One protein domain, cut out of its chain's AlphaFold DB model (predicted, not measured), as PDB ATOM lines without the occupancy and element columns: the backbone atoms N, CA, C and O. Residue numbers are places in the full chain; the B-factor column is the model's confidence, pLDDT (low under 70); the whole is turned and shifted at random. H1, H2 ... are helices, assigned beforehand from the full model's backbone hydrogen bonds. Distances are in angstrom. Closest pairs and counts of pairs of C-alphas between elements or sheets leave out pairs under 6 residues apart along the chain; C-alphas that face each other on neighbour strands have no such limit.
ATOM      1  N   ASP A 203     -19.244  21.576  46.449       90.75
ATOM      2  CA  ASP A 203     -19.633  22.384  47.606       90.75
ATOM      3  C   ASP A 203     -18.429  22.563  48.546       90.75
ATOM      4  O   ASP A 203     -17.616  21.651  48.740       90.75
ATOM      5  N   TRP A 204     -18.284  23.750  49.139       89.44
ATOM      6  CA  TRP A 204     -17.122  24.076  49.968       89.44
ATOM      7  C   TRP A 204     -17.050  23.250  51.262       89.44
ATOM      8  O   TRP A 204     -15.952  23.013  51.768       89.44
ATOM      9  N   ARG A 205     -18.190  22.767  51.778       90.81
ATOM     10  CA  ARG A 205     -18.326  22.008  53.037       90.81
ATOM     11  C   ARG A 205     -17.782  20.583  52.929       90.81
ATOM     12  O   ARG A 205     -17.396  19.996  53.941       90.81
ATOM     13  N   VAL A 206     -17.697  20.033  51.712       93.38
ATOM     14  CA  VAL A 206     -17.267  18.644  51.451       93.38
ATOM     15  C   VAL A 206     -15.848  18.395  51.967       93.38
ATOM     16  O   VAL A 206     -15.594  17.412  52.663       93.38
ATOM     17  N   ARG A 207     -14.905  19.289  51.642       94.62
ATOM     18  CA  ARG A 207     -13.477  19.109  51.954       94.62
ATOM     19  C   ARG A 207     -13.161  19.239  53.455       94.62
ATOM     20  O   ARG A 207     -12.501  18.326  53.957       94.62
ATOM     21  N   PRO A 208     -13.655  20.253  54.198       93.56
ATOM     22  CA  PRO A 208     -13.554  20.297  55.656       93.56
ATOM     23  C   PRO A 208     -14.143  19.056  56.320       93.56
ATOM     24  O   PRO A 208     -13.469  18.427  57.131       93.56
ATOM     25  N   LEU A 209     -15.361  18.652  55.944       94.44
ATOM     26  CA  LEU A 209     -16.051  17.547  56.605       94.44
ATOM     27  C   LEU A 209     -15.326  16.207  56.402       94.44
ATOM     28  O   LEU A 209     -15.116  15.473  57.366       94.44
ATOM     29  N   VAL A 210     -14.851  15.924  55.181       95.81
ATOM     30  CA  VAL A 210     -14.011  14.745  54.901       95.81
ATOM     31  C   VAL A 210     -12.713  14.779  55.716       95.81
ATOM     32  O   VAL A 210     -12.312  13.754  56.268       95.81
ATOM     33  N   VAL A 211     -12.048  15.935  55.820       94.31
ATOM     34  CA  VAL A 211     -10.793  16.071  56.579       94.31
ATOM     35  C   VAL A 211     -11.011  15.876  58.080       94.31
ATOM     36  O   VAL A 211     -10.269  15.109  58.694       94.31
ATOM     37  N   ILE A 212     -12.040  16.492  58.665       95.25
ATOM     38  CA  ILE A 212     -12.351  16.367  60.095       95.25
ATOM     39  C   ILE A 212     -12.723  14.927  60.454       95.25
ATOM     40  O   ILE A 212     -12.153  14.384  61.399       95.25
ATOM     41  N   ILE A 213     -13.582  14.266  59.672       95.69
ATOM     42  CA  ILE A 213     -13.939  12.860  59.914       95.69
ATOM     43  C   ILE A 213     -12.723  11.937  59.745       95.69
ATOM     44  O   ILE A 213     -12.526  11.047  60.569       95.69
ATOM     45  N   LYS A 214     -11.844  12.171  58.758       94.44
ATOM     46  CA  LYS A 214     -10.594  11.397  58.615       94.44
ATOM     47  C   LYS A 214      -9.653  11.569  59.811       94.44
ATOM     48  O   LYS A 214      -9.081  10.570  60.248       94.44
ATOM     49  N   ILE A 215      -9.505  12.789  60.339       93.56
ATOM     50  CA  ILE A 215      -8.662  13.087  61.513       93.56
ATOM     51  C   ILE A 215      -9.270  12.485  62.787       93.56
ATOM     52  O   ILE A 215      -8.557  11.837  63.551       93.56
ATOM     53  N   TRP A 216     -10.582  12.626  62.994       95.81
ATOM     54  CA  TRP A 216     -11.307  11.992  64.100       95.81
ATOM     55  C   TRP A 216     -11.166  10.463  64.062       95.81
ATOM     56  O   TRP A 216     -10.809   9.852  65.069       95.81
ATOM     57  N   ALA A 217     -11.348   9.842  62.895       95.88
ATOM     58  CA  ALA A 217     -11.208   8.400  62.732       95.88
ATOM     59  C   ALA A 217      -9.757   7.917  62.937       95.88
ATOM     60  O   ALA A 217      -9.546   6.821  63.450       95.88
ATOM     61  N   GLN A 218      -8.749   8.731  62.592       93.56
ATOM     62  CA  GLN A 218      -7.342   8.456  62.925       93.56
ATOM     63  C   GLN A 218      -7.085   8.536  64.435       93.56
ATOM     64  O   GLN A 218      -6.465   7.633  64.989       93.56
ATOM     65  N   ALA A 219      -7.598   9.571  65.107       95.06
ATOM     66  CA  ALA A 219      -7.454   9.756  66.554       95.06
ATOM     67  C   ALA A 219      -8.164   8.669  67.384       95.06
ATOM     68  O   ALA A 219      -7.757   8.402  68.509       95.06
ATOM     69  N   ASN A 220      -9.190   8.022  66.821       96.12
ATOM     70  CA  ASN A 220      -9.891   6.880  67.418       96.12
ATOM     71  C   ASN A 220      -9.387   5.517  66.892       96.12
ATOM     72  O   ASN A 220     -10.025   4.500  67.135       96.12
ATOM     73  N   HIS A 221      -8.262   5.481  66.164       94.56
ATOM     74  CA  HIS A 221      -7.631   4.265  65.622       94.56
ATOM     75  C   HIS A 221      -8.509   3.407  64.679       94.56
ATOM     76  O   HIS A 221      -8.249   2.223  64.492       94.56
ATOM     77  N   ILE A 222      -9.508   4.011  64.026       95.25
ATOM     78  CA  ILE A 222     -10.475   3.357  63.117       95.25
ATOM     79  C   ILE A 222     -10.319   3.782  61.642       95.25
ATOM     80  O   ILE A 222     -11.262   3.688  60.856       95.25
ATOM     81  N   ASN A 223      -9.134   4.268  61.254       94.31
ATOM     82  CA  ASN A 223      -8.799   4.713  59.891       94.31
ATOM     83  C   ASN A 223      -7.565   3.979  59.317       94.31
ATOM     84  O   ASN A 223      -6.667   4.600  58.750       94.31
ATOM     85  N   ASP A 224      -7.501   2.660  59.509       89.81
ATOM     86  CA  ASP A 224      -6.457   1.782  58.977       89.81
ATOM     87  C   ASP A 224      -7.022   0.406  58.570       89.81
ATOM     88  O   ASP A 224      -7.328  -0.453  59.403       89.81
ATOM     89  N   ALA A 225      -7.121   0.176  57.260       86.88
ATOM     90  CA  ALA A 225      -7.612  -1.079  56.693       86.88
ATOM     91  C   ALA A 225      -6.585  -2.231  56.705       86.88
ATOM     92  O   ALA A 225      -6.985  -3.379  56.513       86.88
ATOM     93  N   LYS A 226      -5.287  -1.968  56.947       84.31
ATOM     94  CA  LYS A 226      -4.280  -3.022  57.195       84.31
ATOM     95  C   LYS A 226      -4.535  -3.672  58.554       84.31
ATOM     96  O   LYS A 226      -4.450  -4.890  58.670       84.31
ATOM     97  N   ASN A 227      -4.925  -2.868  59.541       86.06
ATOM     98  CA  ASN A 227      -5.292  -3.298  60.891       86.06
ATOM     99  C   ASN A 227      -6.811  -3.542  61.056       86.06
ATOM    100  O   ASN A 227      -7.380  -3.273  62.108       86.06
ATOM    101  N   MET A 228      -7.472  -4.072  60.015       86.38
ATOM    102  CA  MET A 228      -8.879  -4.534  60.022       86.38
ATOM    103  C   MET A 228      -9.954  -3.468  60.329       86.38
ATOM    104  O   MET A 228     -11.101  -3.807  60.610       86.38
ATOM    105  N   THR A 229      -9.630  -2.175  60.224       90.12
ATOM    106  CA  THR A 229     -10.614  -1.085  60.370       90.12
ATOM    107  C   THR A 229     -11.015  -0.487  59.010       90.12
ATOM    108  O   THR A 229     -10.865  -1.122  57.958       90.12
ATOM    109  N   ILE A 230     -11.604   0.710  59.010       91.38
ATOM    110  CA  ILE A 230     -12.199   1.355  57.832       91.38
ATOM    111  C   ILE A 230     -11.114   2.136  57.075       91.38
ATOM    112  O   ILE A 230     -10.308   2.840  57.674       91.38
ATOM    113  N   SER A 231     -11.074   2.038  55.742       92.44
ATOM    114  CA  SER A 231     -10.083   2.783  54.945       92.44
ATOM    115  C   SER A 231     -10.425   4.276  54.833       92.44
ATOM    116  O   SER A 231     -11.596   4.648  54.814       92.44
ATOM    117  N   SER A 232      -9.428   5.144  54.629       93.75
ATOM    118  CA  SER A 232      -9.677   6.569  54.329       93.75
ATOM    119  C   SER A 232     -10.505   6.790  53.056       93.75
ATOM    120  O   SER A 232     -11.201   7.803  52.959       93.75
ATOM    121  N   TYR A 233     -10.475   5.858  52.094       94.81
ATOM    122  CA  TYR A 233     -11.380   5.893  50.943       94.81
ATOM    123  C   TYR A 233     -12.818   5.598  51.376       94.81
ATOM    124  O   TYR A 233     -13.716   6.367  51.059       94.81
ATOM    125  N   SER A 234     -13.016   4.557  52.186       93.25
ATOM    126  CA  SER A 234     -14.311   4.179  52.761       93.25
ATOM    127  C   SER A 234     -14.895   5.285  53.643       93.25
ATOM    128  O   SER A 234     -16.065   5.599  53.491       93.25
ATOM    129  N   TRP A 235     -14.094   5.956  54.481       95.38
ATOM    130  CA  TRP A 235     -14.527   7.144  55.230       95.38
ATOM    131  C   TRP A 235     -14.905   8.312  54.317       95.38
ATOM    132  O   TRP A 235     -15.902   8.983  54.563       95.38
ATOM    133  N   THR A 236     -14.156   8.543  53.236       96.38
ATOM    134  CA  THR A 236     -14.504   9.584  52.253       96.38
ATOM    135  C   THR A 236     -15.798   9.228  51.515       96.38
ATOM    136  O   THR A 236     -16.648  10.095  51.329       96.38
ATOM    137  N   LEU A 237     -16.001   7.952  51.168       94.50
ATOM    138  CA  LEU A 237     -17.270   7.452  50.649       94.50
ATOM    139  C   LEU A 237     -18.388   7.552  51.686       94.50
ATOM    140  O   LEU A 237     -19.482   7.883  51.274       94.50
ATOM    141  N   MET A 238     -18.146   7.347  52.985       93.50
ATOM    142  CA  MET A 238     -19.143   7.547  54.050       93.50
ATOM    143  C   MET A 238     -19.505   9.015  54.245       93.50
ATOM    144  O   MET A 238     -20.664   9.304  54.496       93.50
ATOM    145  N   VAL A 239     -18.556   9.943  54.102       95.00
ATOM    146  CA  VAL A 239     -18.844  11.383  54.180       95.00
ATOM    147  C   VAL A 239     -19.511  11.884  52.903       95.00
ATOM    148  O   VAL A 239     -20.436  12.677  52.975       95.00
ATOM    149  N   ILE A 240     -19.160  11.369  51.726       94.00
ATOM    150  CA  ILE A 240     -19.970  11.594  50.518       94.00
ATOM    151  C   ILE A 240     -21.341  10.919  50.683       94.00
ATOM    152  O   ILE A 240     -22.350  11.516  50.312       94.00
ATOM    153  N   HIS A 241     -21.400   9.760  51.355       89.06
ATOM    154  CA  HIS A 241     -22.594   9.110  51.917       89.06
ATOM    155  C   HIS A 241     -23.166   9.841  53.152       89.06
ATOM    156  O   HIS A 241     -24.112   9.375  53.772       89.06
ATOM    157  N   TYR A 242     -22.712  11.067  53.414       89.31
ATOM    158  CA  TYR A 242     -23.255  11.981  54.406       89.31
ATOM    159  C   TYR A 242     -23.641  13.355  53.782       89.31
ATOM    160  O   TYR A 242     -23.633  14.368  54.465       89.31
ATOM    161  N   LEU A 243     -23.990  13.431  52.481       91.06
ATOM    162  CA  LEU A 243     -24.195  14.719  51.776       91.06
ATOM    163  C   LEU A 243     -25.378  14.832  50.759       91.06
ATOM    164  O   LEU A 243     -25.366  15.761  49.962       91.06
ATOM    165  N   GLN A 244     -26.384  13.942  50.710       87.06
ATOM    166  CA  GLN A 244     -27.367  13.826  49.593       87.06
ATOM    167  C   GLN A 244     -28.782  13.238  49.881       87.06
ATOM    168  O   GLN A 244     -29.548  13.115  48.928       87.06
ATOM    169  N   CYS A 245     -29.155  12.778  51.088       80.75
ATOM    170  CA  CYS A 245     -30.509  12.224  51.326       80.75
ATOM    171  C   CYS A 245     -31.022  12.099  52.762       80.75
ATOM    172  O   CYS A 245     -32.210  12.300  52.967       80.75
ATOM    173  N   GLY A 246     -30.205  11.755  53.766       77.31
ATOM    174  CA  GLY A 246     -30.701  11.697  55.156       77.31
ATOM    175  C   GLY A 246     -30.869  13.096  55.770       77.31
ATOM    176  O   GLY A 246     -30.940  13.240  56.985       77.31
ATOM    177  N   VAL A 247     -30.842  14.110  54.904       77.06
ATOM    178  CA  VAL A 247     -30.965  15.545  55.123       77.06
ATOM    179  C   VAL A 247     -31.619  16.159  53.909       77.06
ATOM    180  O   VAL A 247     -31.553  15.632  52.793       77.06
ATOM    181  N   THR A 248     -32.192  17.322  54.158       77.56
ATOM    182  CA  THR A 248     -33.082  17.981  53.228       77.56
ATOM    183  C   THR A 248     -32.793  19.479  53.298       77.56
ATOM    184  O   THR A 248     -32.971  20.058  54.372       77.56
ATOM    185  N   PRO A 249     -32.355  20.122  52.199       82.31
ATOM    186  CA  PRO A 249     -32.031  19.536  50.889       82.31
ATOM    187  C   PRO A 249     -30.715  18.714  50.865       82.31
ATOM    188  O   PRO A 249     -29.922  18.806  51.803       82.31
ATOM    189  N   PRO A 250     -30.445  17.939  49.799       86.31
ATOM    190  CA  PRO A 250     -29.115  17.412  49.447       86.31
ATOM    191  C   PRO A 250     -28.029  18.501  49.299       86.31
ATOM    192  O   PRO A 250     -28.330  19.584  48.803       86.31
ATOM    193  N   VAL A 251     -26.758  18.214  49.639       87.31
ATOM    194  CA  VAL A 251     -25.610  19.081  49.262       87.31
ATOM    195  C   VAL A 251     -24.952  18.674  47.946       87.31
ATOM    196  O   VAL A 251     -24.596  19.537  47.158       87.31
ATOM    197  N   LEU A 252     -24.789  17.373  47.695       91.00
ATOM    198  CA  LEU A 252     -24.215  16.841  46.455       91.00
ATOM    199  C   LEU A 252     -25.296  16.130  45.607       91.00
ATOM    200  O   LEU A 252     -26.263  15.600  46.157       91.00
ATOM    201  N   PRO A 253     -25.108  16.014  44.283       90.94
ATOM    202  CA  PRO A 253     -25.928  15.178  43.411       90.94
ATOM    203  C   PRO A 253     -25.313  13.776  43.260       90.94
ATOM    204  O   PRO A 253     -24.100  13.593  43.413       90.94
ATOM    205  N   CYS A 254     -26.094  12.751  42.907       89.12
ATOM    206  CA  CYS A 254     -25.498  11.463  42.537       89.12
ATOM    207  C   CYS A 254     -24.894  11.556  41.127       89.12
ATOM    208  O   CYS A 254     -25.615  11.453  40.136       89.12
ATOM    209  N   LEU A 255     -23.569  11.704  41.024       89.75
ATOM    210  CA  LEU A 255     -22.889  11.899  39.734       89.75
ATOM    211  C   LEU A 255     -23.084  10.750  38.731       89.75
ATOM    212  O   LEU A 255     -23.100  10.998  37.532       89.75
ATOM    213  N   HIS A 256     -23.311   9.519  39.200       88.44
ATOM    214  CA  HIS A 256     -23.599   8.374  38.324       88.44
ATOM    215  C   HIS A 256     -25.010   8.435  37.715       88.44
ATOM    216  O   HIS A 256     -25.234   7.854  36.659       88.44
ATOM    217  N   ASN A 257     -25.939   9.162  38.346       85.44
ATOM    218  CA  ASN A 257     -27.292   9.385  37.833       85.44
ATOM    219  C   ASN A 257     -27.354  10.666  36.985       85.44
ATOM    220  O   ASN A 257     -28.072  10.713  35.995       85.44
ATOM    221  N   MET A 258     -26.616  11.704  37.395       86.19
ATOM    222  CA  MET A 258     -26.588  13.018  36.744       86.19
ATOM    223  C   MET A 258     -25.778  13.005  35.441       86.19
ATOM    224  O   MET A 258     -26.164  13.666  34.484       86.19
ATOM    225  N   ILE A 259     -24.654  12.277  35.413       90.12
ATOM    226  CA  ILE A 259     -23.681  12.272  34.305       90.12
ATOM    227  C   ILE A 259     -23.225  10.820  34.023       90.12
ATOM    228  O   ILE A 259     -22.053  10.458  34.214       90.12
ATOM    229  N   PRO A 260     -24.163   9.925  33.651       87.38
ATOM    230  CA  PRO A 260     -23.903   8.492  33.546       87.38
ATOM    231  C   PRO A 260     -22.836   8.162  32.499       87.38
ATOM    232  O   PRO A 260     -22.085   7.208  32.681       87.38
ATOM    233  N   GLU A 261     -22.696   8.942  31.427       90.00
ATOM    234  CA  GLU A 261     -21.727   8.708  30.355       90.00
ATOM    235  C   GLU A 261     -20.266   8.907  30.800       90.00
ATOM    236  O   GLU A 261     -19.362   8.314  30.209       90.00
ATOM    237  N   LYS A 262     -20.023   9.671  31.876       88.69
ATOM    238  CA  LYS A 262     -18.696   9.827  32.504       88.69
ATOM    239  C   LYS A 262     -18.411   8.755  33.557       88.69
ATOM    240  O   LYS A 262     -17.285   8.257  33.648       88.69
ATOM    241  N   PHE A 263     -19.422   8.381  34.340       87.88
ATOM    242  CA  PHE A 263     -19.224   7.583  35.554       87.88
ATOM    243  C   PHE A 263     -19.691   6.116  35.472       87.88
ATOM    244  O   PHE A 263     -19.373   5.345  36.368       87.88
ATOM    245  N   ASN A 264     -20.347   5.666  34.396       86.00
ATOM    246  CA  ASN A 264     -20.674   4.242  34.210       86.00
ATOM    247  C   ASN A 264     -19.426   3.325  34.196       86.00
ATOM    248  O   ASN A 264     -18.306   3.769  33.929       86.00
ATOM    249  N   TYR A 265     -19.608   2.026  34.443       78.25
ATOM    250  CA  TYR A 265     -18.512   1.045  34.487       78.25
ATOM    251  C   TYR A 265     -17.689   0.958  33.183       78.25
ATOM    252  O   TYR A 265     -16.465   0.827  33.242       78.25
ATOM    253  N   GLU A 266     -18.335   1.095  32.024       82.62
ATOM    254  CA  GLU A 266     -17.736   0.929  30.690       82.62
ATOM    255  C   GLU A 266     -16.844   2.106  30.263       82.62
ATOM    256  O   GLU A 266     -15.971   1.947  29.413       82.62
ATOM    257  N   ASN A 267     -17.002   3.291  30.863       84.44
ATOM    258  CA  ASN A 267     -16.117   4.417  30.584       84.44
ATOM    259  C   ASN A 267     -14.695   4.118  31.108       84.44
ATOM    260  O   ASN A 267     -14.480   3.831  32.286       84.44
ATOM    261  N   HIS A 268     -13.702   4.176  30.220       83.44
ATOM    262  CA  HIS A 268     -12.300   3.866  30.524       83.44
ATOM    263  C   HIS A 268     -11.380   5.101  30.478       83.44
ATOM    264  O   HIS A 268     -10.176   4.965  30.250       83.44
ATOM    265  N   ASN A 269     -11.916   6.311  30.685       86.50
ATOM    266  CA  ASN A 269     -11.098   7.519  30.784       86.50
ATOM    267  C   ASN A 269     -10.178   7.486  32.022       86.50
ATOM    268  O   ASN A 269     -10.501   6.920  33.067       86.50
ATOM    269  N   MET A 270      -9.003   8.103  31.878       86.06
ATOM    270  CA  MET A 270      -7.907   8.102  32.848       86.06
ATOM    271  C   MET A 270      -7.328   9.507  33.109       86.06
ATOM    272  O   MET A 270      -6.309   9.618  33.794       86.06
ATOM    273  N   ASP A 271      -7.924  10.592  32.586       88.00
ATOM    274  CA  ASP A 271      -7.594  11.941  33.079       88.00
ATOM    275  C   ASP A 271      -8.266  12.159  34.442       88.00
ATOM    276  O   ASP A 271      -9.456  12.447  34.536       88.00
ATOM    277  N   VAL A 272      -7.467  12.028  35.504       87.31
ATOM    278  CA  VAL A 272      -7.868  12.244  36.903       87.31
ATOM    279  C   VAL A 272      -8.535  13.608  37.116       87.31
ATOM    280  O   VAL A 272      -9.366  13.761  38.010       87.31
ATOM    281  N   HIS A 273      -8.209  14.597  36.283       87.75
ATOM    282  CA  HIS A 273      -8.780  15.939  36.320       87.75
ATOM    283  C   HIS A 273      -9.530  16.274  35.020       87.75
ATOM    284  O   HIS A 273      -9.439  17.408  34.549       87.75
ATOM    285  N   GLU A 274     -10.259  15.323  34.418       88.00
ATOM    286  CA  GLU A 274     -11.220  15.642  33.347       88.00
ATOM    287  C   GLU A 274     -12.133  16.813  33.768       88.00
ATOM    288  O   GLU A 274     -12.490  16.974  34.936       88.00
ATOM    289  N   GLU A 275     -12.470  17.674  32.807       84.81
ATOM    290  CA  GLU A 275     -13.351  18.817  33.031       84.81
ATOM    291  C   GLU A 275     -14.725  18.487  32.463       84.81
ATOM    292  O   GLU A 275     -14.868  18.211  31.273       84.81
ATOM    293  N   ILE A 276     -15.722  18.478  33.344       87.62
ATOM    294  CA  ILE A 276     -17.102  18.125  33.033       87.62
ATOM    295  C   ILE A 276     -17.921  19.407  33.176       87.62
ATOM    296  O   ILE A 276     -18.080  19.918  34.282       87.62
ATOM    297  N   GLU A 277     -18.389  19.952  32.052       85.56
ATOM    298  CA  GLU A 277     -18.984  21.296  32.001       85.56
ATOM    299  C   GLU A 277     -20.227  21.418  32.895       85.56
ATOM    300  O   GLU A 277     -20.330  22.361  33.673       85.56
ATOM    301  N   ALA A 278     -21.078  20.386  32.895       84.12
ATOM    302  CA  ALA A 278     -22.288  20.280  33.715       84.12
ATOM    303  C   ALA A 278     -22.045  20.233  35.243       84.12
ATOM    304  O   ALA A 278     -22.999  20.145  36.010       84.12
ATOM    305  N   LEU A 279     -20.787  20.279  35.705       85.75
ATOM    306  CA  LEU A 279     -20.444  20.457  37.123       85.75
ATOM    307  C   LEU A 279     -20.149  21.915  37.503       85.75
ATOM    308  O   LEU A 279     -20.076  22.213  38.691       85.75
ATOM    309  N   LYS A 280     -19.959  22.820  36.533       81.50
ATOM    310  CA  LYS A 280     -19.699  24.248  36.796       81.50
ATOM    311  C   LYS A 280     -20.959  25.020  37.187       81.50
ATOM    312  O   LYS A 280     -20.854  26.038  37.854       81.50
ATOM    313  N   GLU A 281     -22.113  24.535  36.742       79.19
ATOM    314  CA  GLU A 281     -23.440  25.119  36.974       79.19
ATOM    315  C   GLU A 281     -24.149  24.480  38.184       79.19
ATOM    316  O   GLU A 281     -25.309  24.780  38.455       79.19
ATOM    317  N   PHE A 282     -23.475  23.576  38.909       82.75
ATOM    318  CA  PHE A 282     -24.026  22.988  40.124       82.75
ATOM    319  C   PHE A 282     -23.850  23.942  41.309       82.75
ATOM    320  O   PHE A 282     -22.737  24.145  41.793       82.75
ATOM    321  N   GLU A 283     -24.968  24.449  41.820       77.06
ATOM    322  CA  GLU A 283     -25.068  25.051  43.147       77.06
ATOM    323  C   GLU A 283     -25.920  24.155  44.056       77.06
ATOM    324  O   GLU A 283     -26.754  23.375  43.590       77.06
ATOM    325  N   SER A 284     -25.705  24.244  45.369       72.25
ATOM    326  CA  SER A 284     -26.472  23.468  46.340       72.25
ATOM    327  C   SER A 284     -27.640  24.271  46.912       72.25
ATOM    328  O   SER A 284     -27.428  25.257  47.616       72.25
ATOM    329  N   ASP A 285     -28.863  23.760  46.738       72.38
ATOM    330  CA  ASP A 285     -30.078  24.262  47.408       72.38
ATOM    331  C   ASP A 285     -29.993  24.216  48.948       72.38
ATOM    332  O   ASP A 285     -30.812  24.804  49.660       72.38
ATOM    333  N   ASN A 286     -29.045  23.456  49.505       65.56
ATOM    334  CA  ASN A 286     -28.966  23.206  50.932       65.56
ATOM    335  C   ASN A 286     -28.230  24.310  51.702       65.56
ATOM    336  O   ASN A 286     -27.057  24.606  51.467       65.56
ATOM    337  N   THR A 287     -28.869  24.762  52.781       62.66
ATOM    338  CA  THR A 287     -28.338  25.750  53.729       62.66
ATOM    339  C   THR A 287     -28.110  25.210  55.159       62.66
ATOM    340  O   THR A 287     -27.863  26.006  56.062       62.66
ATOM    341  N   ARG A 288     -28.200  23.886  55.419       47.50
ATOM    342  CA  ARG A 288     -28.124  23.262  56.775       47.50
ATOM    343  C   ARG A 288     -27.518  21.833  56.770       47.50
ATOM    344  O   ARG A 288     -27.617  21.135  55.775       47.50
ATOM    345  N   CYS A 289     -26.896  21.386  57.872       40.81
ATOM    346  CA  CYS A 289     -26.063  20.156  57.982       40.81
ATOM    347  C   CYS A 289     -26.715  18.805  57.546       40.81
ATOM    348  O   CYS A 289     -27.923  18.749  57.335       40.81
ATOM    349  N   LEU A 290     -25.899  17.743  57.332       43.72
ATOM    350  CA  LEU A 290     -26.013  16.863  56.137       43.72
ATOM    351  C   LEU A 290     -25.983  15.302  56.348       43.72
ATOM    352  O   LEU A 290     -25.535  14.884  57.397       43.72
ATOM    353  N   VAL A 291     -26.471  14.447  55.400       42.03
ATOM    354  CA  VAL A 291     -26.415  12.933  55.327       42.03
ATOM    355  C   VAL A 291     -26.681  12.419  53.854       42.03
ATOM    356  O   VAL A 291     -27.368  13.125  53.136       42.03
ATOM    357  N   ARG A 292     -26.238  11.238  53.333       44.22
ATOM    358  CA  ARG A 292     -26.565  10.551  52.008       44.22
ATOM    359  C   ARG A 292     -26.979   9.058  52.283       44.22
ATOM    360  O   ARG A 292     -26.991   8.701  53.449       44.22
ATOM    361  N   THR A 293     -27.546   8.178  51.426       47.47
ATOM    362  CA  THR A 293     -27.235   7.541  50.105       47.47
ATOM    363  C   THR A 293     -27.780   8.180  48.810       47.47
ATOM    364  O   THR A 293     -27.196   7.986  47.743       47.47
ATOM    365  N   GLY A 294     -28.863   8.945  48.898       50.59
ATOM    366  CA  GLY A 294     -29.940   9.000  47.897       50.59
ATOM    367  C   GLY A 294     -31.096   8.160  48.452       50.59
ATOM    368  O   GLY A 294     -32.084   8.687  48.952       50.59
ATOM    369  N   SER A 295     -30.871   6.850  48.509       54.62
ATOM    370  CA  SER A 295     -31.646   5.859  49.265       54.62
ATOM    371  C   SER A 295     -30.755   4.674  49.672       54.62
ATOM    372  O   SER A 295     -29.924   4.242  48.874       54.62
ATOM    373  N   LEU A 296     -30.894   4.158  50.900       64.62
ATOM    374  CA  LEU A 296     -30.143   2.974  51.352       64.62
ATOM    375  C   LEU A 296     -30.429   1.771  50.434       64.62
ATOM    376  O   LEU A 296     -31.574   1.566  50.028       64.62
ATOM    377  N   LEU A 297     -29.406   0.963  50.134       66.62
ATOM    378  CA  LEU A 297     -29.534  -0.236  49.296       66.62
ATOM    379  C   LEU A 297     -29.641  -1.517  50.150       66.62
ATOM    380  O   LEU A 297     -28.880  -1.662  51.111       66.62
ATOM    381  N   PRO A 298     -30.526  -2.475  49.807       77.44
ATOM    382  CA  PRO A 298     -30.543  -3.795  50.435       77.44
ATOM    383  C   PRO A 298     -29.265  -4.586  50.125       77.44
ATOM    384  O   PRO A 298     -28.872  -4.703  48.964       77.44
ATOM    385  N   ILE A 299     -28.655  -5.201  51.142       69.56
ATOM    386  CA  ILE A 299     -27.405  -5.971  50.996       69.56
ATOM    387  C   ILE A 299     -27.564  -7.111  49.975       69.56
ATOM    388  O   ILE A 299     -26.665  -7.372  49.175       69.56
ATOM    389  N   GLU A 300     -28.726  -7.760  49.949       74.88
ATOM    390  CA  GLU A 300     -29.049  -8.846  49.019       74.88
ATOM    391  C   GLU A 300     -29.096  -8.382  47.556       74.88
ATOM    392  O   GLU A 300     -28.788  -9.171  46.667       74.88
ATOM    393  N   MET A 301     -29.388  -7.102  47.291       75.44
ATOM    394  CA  MET A 301     -29.257  -6.527  45.950       75.44
ATOM    395  C   MET A 301     -27.776  -6.411  45.566       75.44
ATOM    396  O   MET A 301     -27.378  -6.926  44.523       75.44
ATOM    397  N   CYS A 302     -26.947  -5.828  46.439       74.44
ATOM    398  CA  CYS A 302     -25.501  -5.687  46.227       74.44
ATOM    399  C   CYS A 302     -24.793  -7.045  46.049       74.44
ATOM    400  O   CYS A 302     -23.942  -7.189  45.173       74.44
ATOM    401  N   LYS A 303     -25.185  -8.087  46.799       75.12
ATOM    402  CA  LYS A 303     -24.673  -9.467  46.638       75.12
ATOM    403  C   LYS A 303     -24.974 -10.087  45.265       75.12
ATOM    404  O   LYS A 303     -24.241 -10.976  44.841       75.12
ATOM    405  N   LEU A 304     -26.031  -9.645  44.578       80.62
ATOM    406  CA  LEU A 304     -26.462 -10.178  43.278       80.62
ATOM    407  C   LEU A 304     -25.887  -9.412  42.069       80.62
ATOM    408  O   LEU A 304     -26.040  -9.869  40.931       80.62
ATOM    409  N   VAL A 305     -25.207  -8.276  42.275       79.88
ATOM    410  CA  VAL A 305     -24.605  -7.485  41.186       79.88
ATOM    411  C   VAL A 305     -23.456  -8.255  40.527       79.88
ATOM    412  O   VAL A 305     -22.431  -8.538  41.149       79.88
ATOM    413  N   LYS A 306     -23.588  -8.554  39.231       79.94
ATOM    414  CA  LYS A 306     -22.555  -9.247  38.446       79.94
ATOM    415  C   LYS A 306     -21.380  -8.314  38.126       79.94
ATOM    416  O   LYS A 306     -21.387  -7.635  37.105       79.94
ATOM    417  N   SER A 307     -20.350  -8.332  38.971       79.19
ATOM    418  CA  SER A 307     -19.058  -7.663  38.744       79.19
ATOM    419  C   SER A 307     -17.892  -8.639  38.967       79.19
ATOM    420  O   SER A 307     -17.943  -9.411  39.925       79.19
ATOM    421  N   PRO A 308     -16.797  -8.583  38.173       79.06
ATOM    422  CA  PRO A 308     -15.611  -9.430  38.365       79.06
ATOM    423  C   PRO A 308     -14.922  -9.299  39.734       79.06
ATOM    424  O   PRO A 308     -14.106 -10.144  40.093       79.06
ATOM    425  N   LYS A 309     -15.209  -8.231  40.490       81.44
ATOM    426  CA  LYS A 309     -14.666  -7.989  41.839       81.44
ATOM    427  C   LYS A 309     -15.705  -8.156  42.957       81.44
ATOM    428  O   LYS A 309     -15.336  -8.024  44.131       81.44
ATOM    429  N   ASN A 310     -16.966  -8.437  42.623       83.19
ATOM    430  CA  ASN A 310     -18.017  -8.653  43.610       83.19
ATOM    431  C   ASN A 310     -18.057 -10.120  44.063       83.19
ATOM    432  O   ASN A 310     -18.560 -10.992  43.362       83.19
ATOM    433  N   ASP A 311     -17.509 -10.374  45.247       82.75
ATOM    434  CA  ASP A 311     -17.590 -11.654  45.948       82.75
ATOM    435  C   ASP A 311     -18.695 -11.552  47.014       82.75
ATOM    436  O   ASP A 311     -18.541 -10.737  47.926       82.75
ATOM    437  N   PRO A 312     -19.784 -12.343  46.964       80.31
ATOM    438  CA  PRO A 312     -20.876 -12.267  47.937       80.31
ATOM    439  C   PRO A 312     -20.439 -12.350  49.411       80.31
ATOM    440  O   PRO A 312     -21.092 -11.755  50.271       80.31
ATOM    441  N   HIS A 313     -19.316 -13.012  49.717       83.19
ATOM    442  CA  HIS A 313     -18.812 -13.191  51.087       83.19
ATOM    443  C   HIS A 313     -18.208 -11.921  51.709       83.19
ATOM    444  O   HIS A 313     -17.918 -11.905  52.905       83.19
ATOM    445  N   GLN A 314     -18.005 -10.854  50.929       80.56
ATOM    446  CA  GLN A 314     -17.449  -9.590  51.425       80.56
ATOM    447  C   GLN A 314     -18.478  -8.678  52.108       80.56
ATOM    448  O   GLN A 314     -18.107  -7.678  52.724       80.56
ATOM    449  N   TRP A 315     -19.766  -8.980  51.960       78.81
ATOM    450  CA  TRP A 315     -20.877  -8.174  52.465       78.81
ATOM    451  C   TRP A 315     -21.245  -8.620  53.886       78.81
ATOM    452  O   TRP A 315     -22.218  -9.348  54.091       78.81
ATOM    453  N   LYS A 316     -20.385  -8.237  54.842       78.12
ATOM    454  CA  LYS A 316     -20.433  -8.630  56.261       78.12
ATOM    455  C   LYS A 316     -20.825  -7.449  57.175       78.12
ATOM    456  O   LYS A 316     -21.862  -6.831  56.974       78.12
ATOM    457  N   CYS A 317     -19.993  -7.140  58.173       78.25
ATOM    458  CA  CYS A 317     -20.290  -6.264  59.311       78.25
ATOM    459  C   CYS A 317     -20.528  -4.791  58.935       78.25
ATOM    460  O   CYS A 317     -21.338  -4.118  59.563       78.25
ATOM    461  N   LEU A 318     -19.833  -4.292  57.910       82.06
ATOM    462  CA  LEU A 318     -20.034  -2.957  57.348       82.06
ATOM    463  C   LEU A 318     -20.006  -3.054  55.823       82.06
ATOM    464  O   LEU A 318     -19.110  -3.683  55.260       82.06
ATOM    465  N   CYS A 319     -20.983  -2.437  55.162       84.06
ATOM    466  CA  CYS A 319     -21.214  -2.560  53.725       84.06
ATOM    467  C   CYS A 319     -21.194  -1.176  53.061       84.06
ATOM    468  O   CYS A 319     -22.096  -0.372  53.271       84.06
ATOM    469  N   ILE A 320     -20.154  -0.899  52.271       85.69
ATOM    470  CA  ILE A 320     -19.973   0.349  51.516       85.69
ATOM    471  C   ILE A 320     -19.615  -0.037  50.084       85.69
ATOM    472  O   ILE A 320     -18.565  -0.629  49.848       85.69
ATOM    473  N   GLU A 321     -20.489   0.265  49.131       86.31
ATOM    474  CA  GLU A 321     -20.308  -0.128  47.734       86.31
ATOM    475  C   GLU A 321     -19.239   0.719  47.017       86.31
ATOM    476  O   GLU A 321     -19.198   1.943  47.137       86.31
ATOM    477  N   GLU A 322     -18.358   0.046  46.276       88.31
ATOM    478  CA  GLU A 322     -17.379   0.641  45.365       88.31
ATOM    479  C   GLU A 322     -18.124   1.169  44.117       88.31
ATOM    480  O   GLU A 322     -18.733   0.355  43.418       88.31
ATOM    481  N   PRO A 323     -18.117   2.487  43.820       87.62
ATOM    482  CA  PRO A 323     -19.015   3.070  42.817       87.62
ATOM    483  C   PRO A 323     -18.862   2.562  41.376       87.62
ATOM    484  O   PRO A 323     -19.791   2.730  40.590       87.62
ATOM    485  N   PHE A 324     -17.723   1.957  41.019       87.56
ATOM    486  CA  PHE A 324     -17.484   1.422  39.679       87.56
ATOM    487  C   PHE A 324     -17.437  -0.105  39.655       87.56
ATOM    488  O   PHE A 324     -17.996  -0.709  38.746       87.56
ATOM    489  N   ASP A 325     -16.744  -0.745  40.605       86.25
ATOM    490  CA  ASP A 325     -16.553  -2.201  40.621       86.25
ATOM    491  C   ASP A 325     -17.510  -2.977  41.542       86.25
ATOM    492  O   ASP A 325     -17.414  -4.206  41.622       86.25
ATOM    493  N   PHE A 326     -18.478  -2.288  42.157       85.69
ATOM    494  CA  PHE A 326     -19.614  -2.852  42.904       85.69
ATOM    495  C   PHE A 326     -19.206  -3.895  43.951       85.69
ATOM    496  O   PHE A 326     -19.855  -4.924  44.142       85.69
ATOM    497  N   SER A 327     -18.072  -3.658  44.609       87.38
ATOM    498  CA  SER A 327     -17.546  -4.513  45.670       87.38
ATOM    499  C   SER A 327     -17.492  -3.762  47.004       87.38
ATOM    500  O   SER A 327     -17.613  -2.544  47.032       87.38
ATOM    501  N   ASN A 328     -17.343  -4.439  48.144       85.81
ATOM    502  CA  ASN A 328     -17.402  -3.742  49.436       85.81
ATOM    503  C   ASN A 328     -16.063  -3.060  49.779       85.81
ATOM    504  O   ASN A 328     -15.058  -3.733  50.021       85.81
ATOM    505  N   THR A 329     -16.009  -1.731  49.870       86.94
ATOM    506  CA  THR A 329     -14.792  -1.009  50.284       86.94
ATOM    507  C   THR A 329     -14.474  -1.188  51.772       86.94
ATOM    508  O   THR A 329     -13.323  -1.017  52.170       86.94
ATOM    509  N   ALA A 330     -15.452  -1.580  52.594       84.81
ATOM    510  CA  ALA A 330     -15.282  -1.906  54.011       84.81
ATOM    511  C   ALA A 330     -14.972  -3.390  54.286       84.81
ATOM    512  O   ALA A 330     -14.976  -3.793  55.442       84.81
ATOM    513  N   ARG A 331     -14.648  -4.209  53.270       84.06
ATOM    514  CA  ARG A 331     -14.388  -5.659  53.439       84.06
ATOM    515  C   ARG A 331     -13.209  -6.034  54.362       84.06
ATOM    516  O   ARG A 331     -12.986  -7.217  54.588       84.06
ATOM    517  N   SER A 332     -12.433  -5.056  54.833       84.25
ATOM    518  CA  SER A 332     -11.422  -5.206  55.892       84.25
ATOM    519  C   SER A 332     -12.029  -5.291  57.295       84.25
ATOM    520  O   SER A 332     -11.398  -5.855  58.182       84.25
ATOM    521  N   VAL A 333     -13.233  -4.745  57.493       81.44
ATOM    522  CA  VAL A 333     -13.970  -4.767  58.760       81.44
ATOM    523  C   VAL A 333     -14.659  -6.118  58.903       81.44
ATOM    524  O   VAL A 333     -15.593  -6.437  58.163       81.44
ATOM    525  N   PHE A 334     -14.197  -6.911  59.865       73.88
ATOM    526  CA  PHE A 334     -14.712  -8.245  60.142       73.88
ATOM    527  C   PHE A 334     -14.806  -8.489  61.650       73.88
ATOM    528  O   PHE A 334     -13.886  -8.156  62.392       73.88
ATOM    529  N   ASP A 335     -15.913  -9.089  62.079       64.75
ATOM    530  CA  ASP A 335     -16.119  -9.574  63.440       64.75
ATOM    531  C   ASP A 335     -15.822 -11.077  63.495       64.75
ATOM    532  O   ASP A 335     -16.417 -11.871  62.767       64.75
ATOM    533  N   ILE A 336     -14.898 -11.465  64.372       61.56
ATOM    534  CA  ILE A 336     -14.475 -12.856  64.575       61.56
ATOM    535  C   ILE A 336     -15.609 -13.696  65.200       61.56
ATOM    536  O   ILE A 336     -15.624 -14.914  65.036       61.56
ATOM    537  N   GLY A 337     -16.568 -13.059  65.883       56.41
ATOM    538  CA  GLY A 337     -17.705 -13.710  66.535       56.41
ATOM    539  C   GLY A 337     -18.896 -14.044  65.629       56.41
ATOM    540  O   GLY A 337     -19.852 -14.637  66.124       56.41
ATOM    541  N   ILE A 338     -18.872 -13.679  64.338       52.88
ATOM    542  CA  ILE A 338     -20.014 -13.852  63.419       52.88
ATOM    543  C   ILE A 338     -19.605 -14.670  62.179       52.88
ATOM    544  O   ILE A 338     -19.095 -14.124  61.195       52.88
ATOM    545  N   ASN A 339     -19.884 -15.977  62.225       42.62
ATOM    546  CA  ASN A 339     -19.893 -16.919  61.095       42.62
ATOM    547  C   ASN A 339     -21.130 -17.822  61.199       42.62
ATOM    548  O   ASN A 339     -21.378 -18.309  62.324       42.62
TER     549      ASN A 339
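Overview. This is residues 203 to 339 of the 339 residues of the protein "Poly(A) RNA polymerase gld-2 A-like" of Asbolus verrucosus (UniProt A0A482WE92). Little regular structure: winding loops, with H1 packed slantwise on H2 near the middle, H3 and H4 at a corner, and H5 away from them. The printed part has 137 residues, 37 of them in five named helices, H1 to H5 in order, and no named strand: all helix. It is compact, with radius of gyration of the C-alphas 16.1 A and spans of 48, 36 and 29 A.

Along the chain. H1, residues 206 to 219, runs 20.1 A from C-alpha 206 at (-17.267, 18.644, 51.451). H2 is residues 232 to 240; H3, 255 to 258; H4, 260 to 263; H5, 299 to 304, ending at C-alpha (-26.462, -10.178, 43.278).

Arrangement. H1 touches H2 at a steep tilt of 45 degrees, opposite ways; closest C-alphas 210 and 236, 5.8 A. H3 and H4 only just touch, only at the corner, with 3 pairs of C-alphas within 8 A, the closest 256 and 263, 5.2 A. H5 is apart from the other helices. Every O i to N i+4 pair in H1, H2 and H5 is within hydrogen-bond range; H3 and H4 are too short.

Size, cuts and confidence. The printed part has no cut. Link H3 to H4 is tight, the others long. Residues 286 to 297, 299 and 335 to 339 have pLDDT under 70.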